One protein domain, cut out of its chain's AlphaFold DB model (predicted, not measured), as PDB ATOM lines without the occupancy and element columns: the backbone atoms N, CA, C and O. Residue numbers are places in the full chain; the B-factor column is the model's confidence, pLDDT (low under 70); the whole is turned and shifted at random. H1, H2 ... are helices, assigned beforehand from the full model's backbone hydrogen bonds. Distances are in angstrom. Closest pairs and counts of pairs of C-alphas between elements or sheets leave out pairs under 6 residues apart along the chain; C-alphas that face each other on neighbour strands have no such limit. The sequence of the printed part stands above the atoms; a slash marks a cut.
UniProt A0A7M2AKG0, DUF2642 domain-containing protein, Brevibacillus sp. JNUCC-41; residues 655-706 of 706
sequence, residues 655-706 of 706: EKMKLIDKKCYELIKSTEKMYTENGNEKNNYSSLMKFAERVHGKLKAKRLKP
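This is residues 655 to 706 of the 706 residues of the protein "DUF2642 domain-containing protein" of Brevibacillus sp. JNUCC-41 (UniProt A0A7M2AKG0). The longest helix, H1, and H2 make a long, narrow V, a helical hairpin open at one end: they come together near their tight link and spread apart away from it, and a short tail follows H2. The printed part has 52 residues with two named helices, H1 then H2, and no named strand; its class is all helix. It is loose, with a radius of gyration of the C-alphas of 13.7 A, and flat, spanning 44 by 23 by 7 A.

Look at H1, residues 655 to 677, and H2, residues 682 to 701: they only just touch, with 3 pairs of C-alphas within 8 A. H1 touches H2 with residues 672 to 675 alone, and H2 touches H1 with residues 682 to 685 alone; the closest C-alphas of the two helices, those of Tyr 675 and Tyr 685, are 6.9 A apart. The helices run opposite ways at a shallow tilt of 16 degrees. In both, every O i to N i+4 pair is within hydrogen-bond range.

Find C-alpha 655 at (-28.916, 35.208, 8.857); from there H1 runs 33.0 A to C-alpha 677. H2 runs 28.4 A from C-alpha 682 to C-alpha 701 at (-11.129, 23.121, 12.218).

The two C-alphas farthest apart, of Gly 679 and Pro 706, are 44.6 A apart. The printed part has no cut. Look for pLDDT under 70 at residues 679 to 683 and 698 to 706.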
ATOM      1  N   GLU A 655     -28.329  34.964  10.183       83.31
ATOM      2  CA  GLU A 655     -28.916  35.208   8.857       83.31
ATOM      3  C   GLU A 655     -27.891  35.766   7.874       83.31
ATOM      4  O   GLU A 655     -27.801  35.257   6.758       83.31
ATOM      5  N   LYS A 656     -27.022  36.686   8.314       77.81
ATOM      6  CA  LYS A 656     -25.851  37.107   7.522       77.81
ATOM      7  C   LYS A 656     -24.956  35.905   7.173       77.81
ATOM      8  O   LYS A 656     -24.547  35.764   6.024       77.81
ATOM      9  N   MET A 657     -24.736  34.979   8.113       76.25
ATOM     10  CA  MET A 657     -23.972  33.752   7.847       76.25
ATOM     11  C   MET A 657     -24.704  32.770   6.911       76.25
ATOM     12  O   MET A 657     -24.079  32.259   5.988       76.25
ATOM     13  N   LYS A 658     -26.027  32.573   7.057       85.44
ATOM     14  CA  LYS A 658     -26.837  31.806   6.083       85.44
ATOM     15  C   LYS A 658     -26.750  32.381   4.664       85.44
ATOM     16  O   LYS A 658     -26.720  31.613   3.708       85.44
ATOM     17  N   LEU A 659     -26.742  33.708   4.519       85.12
ATOM     18  CA  LEU A 659     -26.660  34.375   3.217       85.12
ATOM     19  C   LEU A 659     -25.293  34.155   2.551       85.12
ATOM     20  O   LEU A 659     -25.239  33.908   1.348       85.12
ATOM     21  N   ILE A 660     -24.209  34.174   3.334       80.25
ATOM     22  CA  ILE A 660     -22.857  33.827   2.866       80.25
ATOM     23  C   ILE A 660     -22.800  32.353   2.443       80.25
ATOM     24  O   ILE A 660     -22.424  32.069   1.307       80.25
ATOM     25  N   ASP A 661     -23.244  31.424   3.300       83.00
ATOM     26  CA  ASP A 661     -23.282  29.987   2.979       83.00
ATOM     27  C   ASP A 661     -24.114  29.717   1.701       83.00
ATOM     28  O   ASP A 661     -23.713  28.907   0.861       83.00
ATOM     29  N   LYS A 662     -25.228  30.444   1.501       89.94
ATOM     30  CA  LYS A 662     -26.043  30.388   0.274       89.94
ATOM     31  C   LYS A 662     -25.274  30.886  -0.957       89.94
ATOM     32  O   LYS A 662     -25.192  30.147  -1.937       89.94
ATOM     33  N   LYS A 663     -24.693  32.096  -0.921       84.31
ATOM     34  CA  LYS A 663     -23.945  32.656  -2.066       84.31
ATOM     35  C   LYS A 663     -22.747  31.778  -2.448       84.31
ATOM     36  O   LYS A 663     -22.519  31.540  -3.631       84.31
ATOM     37  N   CYS A 664     -22.030  31.214  -1.472       79.00
ATOM     38  CA  CYS A 664     -20.951  30.259  -1.739       79.00
ATOM     39  C   CYS A 664     -21.450  28.980  -2.435       79.00
ATOM     40  O   CYS A 664     -20.781  28.481  -3.339       79.00
ATOM     41  N   TYR A 665     -22.617  28.455  -2.053       86.88
ATOM     42  CA  TYR A 665     -23.211  27.282  -2.705       86.88
ATOM     43  C   TYR A 665     -23.664  27.573  -4.146       86.88
ATOM     44  O   TYR A 665     -23.439  26.756  -5.039       86.88
ATOM     45  N   GLU A 666     -24.254  28.744  -4.397       85.81
ATOM     46  CA  GLU A 666     -24.667  29.165  -5.743       85.81
ATOM     47  C   GLU A 666     -23.458  29.383  -6.672       85.81
ATOM     48  O   GLU A 666     -23.483  28.910  -7.808       85.81
ATOM     49  N   LEU A 667     -22.354  29.956  -6.174       84.00
ATOM     50  CA  LEU A 667     -21.095  30.100  -6.923       84.00
ATOM     51  C   LEU A 667     -20.455  28.743  -7.288       84.00
ATOM     52  O   LEU A 667     -20.020  28.539  -8.426       84.00
ATOM     53  N   ILE A 668     -20.436  27.785  -6.353       84.44
ATOM     54  CA  ILE A 668     -19.965  26.411  -6.614       84.44
ATOM     55  C   ILE A 668     -20.840  25.740  -7.683       84.44
ATOM     56  O   ILE A 668     -20.320  25.119  -8.606       84.44
ATOM     57  N   LYS A 669     -22.164  25.909  -7.615       83.62
ATOM     58  CA  LYS A 669     -23.091  25.321  -8.592       83.62
ATOM     59  C   LYS A 669     -22.995  25.976  -9.980       83.62
ATOM     60  O   LYS A 669     -23.138  25.285 -10.986       83.62
ATOM     61  N   SER A 670     -22.736  27.283 -10.044       84.06
ATOM     62  CA  SER A 670     -22.511  28.019 -11.299       84.06
ATOM     63  C   SER A 670     -21.216  27.572 -11.990       84.06
ATOM     64  O   SER A 670     -21.215  27.227 -13.172       84.06
ATOM     65  N   THR A 671     -20.121  27.469 -11.230       76.62
ATOM     66  CA  THR A 671     -18.843  26.963 -11.758       76.62
ATOM     67  C   THR A 671     -18.919  25.488 -12.160       76.62
ATOM     68  O   THR A 671     -18.428  25.141 -13.233       76.62
ATOM     69  N   GLU A 672     -19.596  24.629 -11.388       80.88
ATOM     70  CA  GLU A 672     -19.867  23.239 -11.789       80.88
ATOM     71  C   GLU A 672     -20.603  23.171 -13.135       80.88
ATOM     72  O   GLU A 672     -20.178  22.428 -14.021       80.88
ATOM     73  N   LYS A 673     -21.637  24.004 -13.333       80.62
ATOM     74  CA  LYS A 673     -22.357  24.098 -14.611       80.62
ATOM     75  C   LYS A 673     -21.404  24.433 -15.768       80.62
ATOM     76  O   LYS A 673     -21.334  23.652 -16.720       80.62
ATOM     77  N   MET A 674     -20.608  25.502 -15.659       77.50
ATOM     78  CA  MET A 674     -19.649  25.886 -16.711       77.50
ATOM     79  C   MET A 674     -18.639  24.774 -17.042       77.50
ATOM     80  O   MET A 674     -18.353  24.528 -18.215       77.50
ATOM     81  N   TYR A 675     -18.135  24.040 -16.042       76.06
ATOM     82  CA  TYR A 675     -17.231  22.908 -16.292       76.06
ATOM     83  C   TYR A 675     -17.931  21.675 -16.885       76.06
ATOM     84  O   TYR A 675     -17.277  20.901 -17.591       76.06
ATOM     85  N   THR A 676     -19.236  21.480 -16.658       75.94
ATOM     86  CA  THR A 676     -20.005  20.433 -17.360       75.94
ATOM     87  C   THR A 676     -20.299  20.784 -18.817       75.94
ATOM     88  O   THR A 676     -20.267  19.888 -19.658       75.94
ATOM     89  N   GLU A 677     -20.517  22.062 -19.133       75.94
ATOM     90  CA  GLU A 677     -20.819  22.526 -20.494       75.94
ATOM     91  C   GLU A 677     -19.555  22.590 -21.375       75.94
ATOM     92  O   GLU A 677     -19.594  22.170 -22.530       75.94
ATOM     93  N   ASN A 678     -18.396  22.974 -20.821       73.06
ATOM     94  CA  ASN A 678     -17.132  23.093 -21.574       73.06
ATOM     95  C   ASN A 678     -16.326  21.782 -21.755       73.06
ATOM     96  O   ASN A 678     -15.258  21.793 -22.369       73.06
ATOM     97  N   GLY A 679     -16.815  20.640 -21.252       63.19
ATOM     98  CA  GLY A 679     -16.433  19.270 -21.656       63.19
ATOM     99  C   GLY A 679     -15.026  18.731 -21.310       63.19
ATOM    100  O   GLY A 679     -14.907  17.568 -20.902       63.19
ATOM    101  N   ASN A 680     -13.965  19.530 -21.463       55.62
ATOM    102  CA  ASN A 680     -12.574  19.057 -21.577       55.62
ATOM    103  C   ASN A 680     -11.668  19.319 -20.352       55.62
ATOM    104  O   ASN A 680     -10.619  18.690 -20.236       55.62
ATOM    105  N   GLU A 681     -12.050  20.175 -19.396       67.44
ATOM    106  CA  GLU A 681     -11.146  20.649 -18.321       67.44
ATOM    107  C   GLU A 681     -11.313  19.962 -16.945       67.44
ATOM    108  O   GLU A 681     -11.137  20.563 -15.882       67.44
ATOM    109  N   LYS A 682     -11.611  18.658 -16.929       65.62
ATOM    110  CA  LYS A 682     -11.895  17.891 -15.690       65.62
ATOM    111  C   LYS A 682     -10.773  17.949 -14.636       65.62
ATOM    112  O   LYS A 682     -11.045  17.865 -13.436       65.62
ATOM    113  N   ASN A 683      -9.523  18.138 -15.064       69.88
ATOM    114  CA  ASN A 683      -8.361  18.259 -14.177       69.88
ATOM    115  C   ASN A 683      -8.313  19.609 -13.431       69.88
ATOM    116  O   ASN A 683      -7.908  19.651 -12.265       69.88
ATOM    117  N   ASN A 684      -8.781  20.690 -14.065       72.56
ATOM    118  CA  ASN A 684      -8.829  22.023 -13.464       72.56
ATOM    119  C   ASN A 684      -9.940  22.074 -12.405       72.56
ATOM    120  O   ASN A 684      -9.674  22.430 -11.255       72.56
ATOM    121  N   TYR A 685     -11.134  21.563 -12.731       78.75
ATOM    122  CA  TYR A 685     -12.244  21.435 -11.776       78.75
ATOM    123  C   TYR A 685     -11.871  20.594 -10.541       78.75
ATOM    124  O   TYR A 685     -12.100  21.016  -9.407       78.75
ATOM    125  N   SER A 686     -11.202  19.443 -10.724       74.25
ATOM    126  CA  SER A 686     -10.731  18.622  -9.592       74.25
ATOM    127  C   SER A 686      -9.743  19.364  -8.682       74.25
ATOM    128  O   SER A 686      -9.725  19.130  -7.472       74.25
ATOM    129  N   SER A 687      -8.925  20.254  -9.243       74.06
ATOM    130  CA  SER A 687      -7.946  21.047  -8.490       74.06
ATOM    131  C   SER A 687      -8.618  22.183  -7.711       74.06
ATOM    132  O   SER A 687      -8.307  22.383  -6.534       74.06
ATOM    133  N   LEU A 688      -9.597  22.857  -8.322       77.69
ATOM    134  CA  LEU A 688     -10.407  23.901  -7.689       77.69
ATOM    135  C   LEU A 688     -11.257  23.347  -6.532       77.69
ATOM    136  O   LEU A 688     -11.245  23.909  -5.437       77.69
ATOM    137  N   MET A 689     -11.917  22.200  -6.720       81.56
ATOM    138  CA  MET A 689     -12.722  21.571  -5.663       81.56
ATOM    139  C   MET A 689     -11.863  21.135  -4.466       81.56
ATOM    140  O   MET A 689     -12.220  21.420  -3.325       81.56
ATOM    141  N   LYS A 690     -10.667  20.570  -4.696       75.69
ATOM    142  CA  LYS A 690      -9.700  20.259  -3.619       75.69
ATOM    143  C   LYS A 690      -9.212  21.504  -2.867       75.69
ATOM    144  O   LYS A 690      -8.874  21.415  -1.684       75.69
ATOM    145  N   PHE A 691      -9.153  22.664  -3.524       81.12
ATOM    146  CA  PHE A 691      -8.859  23.935  -2.861       81.12
ATOM    147  C   PHE A 691     -10.041  24.394  -1.991       81.12
ATOM    148  O   PHE A 691      -9.840  24.692  -0.811       81.12
ATOM    149  N   ALA A 692     -11.269  24.361  -2.518       76.62
ATOM    150  CA  ALA A 692     -12.484  24.698  -1.773       76.62
ATOM    151  C   ALA A 692     -12.681  23.798  -0.535       76.62
ATOM    152  O   ALA A 692     -12.911  24.301   0.567       76.62
ATOM    153  N   GLU A 693     -12.486  22.480  -0.670       76.62
ATOM    154  CA  GLU A 693     -12.488  21.526   0.448       76.62
ATOM    155  C   GLU A 693     -11.442  21.879   1.513       76.62
ATOM    156  O   GLU A 693     -11.738  21.851   2.710       76.62
ATOM    157  N   ARG A 694     -10.226  22.266   1.105       76.00
ATOM    158  CA  ARG A 694      -9.142  22.660   2.020       76.00
ATOM    159  C   ARG A 694      -9.466  23.951   2.776       76.00
ATOM    160  O   ARG A 694      -9.174  24.038   3.971       76.00
ATOM    161  N   VAL A 695     -10.079  24.937   2.120       77.06
ATOM    162  CA  VAL A 695     -10.542  26.183   2.762       77.06
ATOM    163  C   VAL A 695     -11.682  25.886   3.740       77.06
ATOM    164  O   VAL A 695     -11.607  26.277   4.909       77.06
ATOM    165  N   HIS A 696     -12.690  25.115   3.325       77.81
ATOM    166  CA  HIS A 696     -13.807  24.749   4.197       77.81
ATOM    167  C   HIS A 696     -13.354  23.884   5.388       77.81
ATOM    168  O   HIS A 696     -13.835  24.080   6.507       77.81
ATOM    169  N   GLY A 697     -12.390  22.984   5.182       79.12
ATOM    170  CA  GLY A 697     -11.754  22.185   6.229       79.12
ATOM    171  C   GLY A 697     -11.046  23.048   7.274       79.12
ATOM    172  O   GLY A 697     -11.289  22.875   8.467       79.12
ATOM    173  N   LYS A 698     -10.253  24.045   6.849       69.75
ATOM    174  CA  LYS A 698      -9.630  25.027   7.760       69.75
ATOM    175  C   LYS A 698     -10.676  25.825   8.554       69.75
ATOM    176  O   LYS A 698     -10.507  26.008   9.758       69.75
ATOM    177  N   LEU A 699     -11.772  26.246   7.917       66.88
ATOM    178  CA  LEU A 699     -12.882  26.938   8.590       66.88
ATOM    179  C   LEU A 699     -13.607  26.046   9.612       66.88
ATOM    180  O   LEU A 699     -13.943  26.517  10.694       66.88
ATOM    181  N   LYS A 700     -13.812  24.756   9.317       69.50
ATOM    182  CA  LYS A 700     -14.387  23.783  10.264       69.50
ATOM    183  C   LYS A 700     -13.434  23.463  11.420       69.50
ATOM    184  O   LYS A 700     -13.885  23.408  12.557       69.50
ATOM    185  N   ALA A 701     -12.130  23.338  11.170       65.12
ATOM    186  CA  ALA A 701     -11.129  23.121  12.218       65.12
ATOM    187  C   ALA A 701     -11.050  24.301  13.208       65.12
ATOM    188  O   ALA A 701     -10.964  24.080  14.414       65.12
ATOM    189  N   LYS A 702     -11.174  25.548  12.725       66.50
ATOM    190  CA  LYS A 702     -11.277  26.745  13.583       66.50
ATOM    191  C   LYS A 702     -12.556  26.805  14.441       66.50
ATOM    192  O   LYS A 702     -12.585  27.580  15.382       66.50
ATOM    193  N   ARG A 703     -13.589  25.997  14.154       58.12
ATOM    194  CA  ARG A 703     -14.816  25.869  14.975       58.12
ATOM    195  C   ARG A 703     -14.736  24.751  16.034       58.12
ATOM    196  O   ARG A 703     -15.724  24.513  16.717       58.12
ATOM    197  N   LEU A 704     -13.613  24.028  16.124       57.97
ATOM    198  CA  LEU A 704     -13.437  22.848  16.990       57.97
ATOM    199  C   LEU A 704     -12.334  23.006  18.052       57.97
ATOM    200  O   LEU A 704     -12.002  22.041  18.737       57.97
ATOM    201  N   LYS A 705     -11.790  24.215  18.210       43.12
ATOM    202  CA  LYS A 705     -11.092  24.627  19.430       43.12
ATOM    203  C   LYS A 705     -11.993  25.634  20.156       43.12
ATOM    204  O   LYS A 705     -12.385  26.594  19.489       43.12
ATOM    205  N   PRO A 706     -12.378  25.389  21.421       48.78
ATOM    206  CA  PRO A 706     -12.970  26.421  22.268       48.78
ATOM    207  C   PRO A 706     -11.928  27.494  22.620       48.78
ATOM    208  O   PRO A 706     -10.717  27.168  22.574       48.78
TER     209      PRO A 706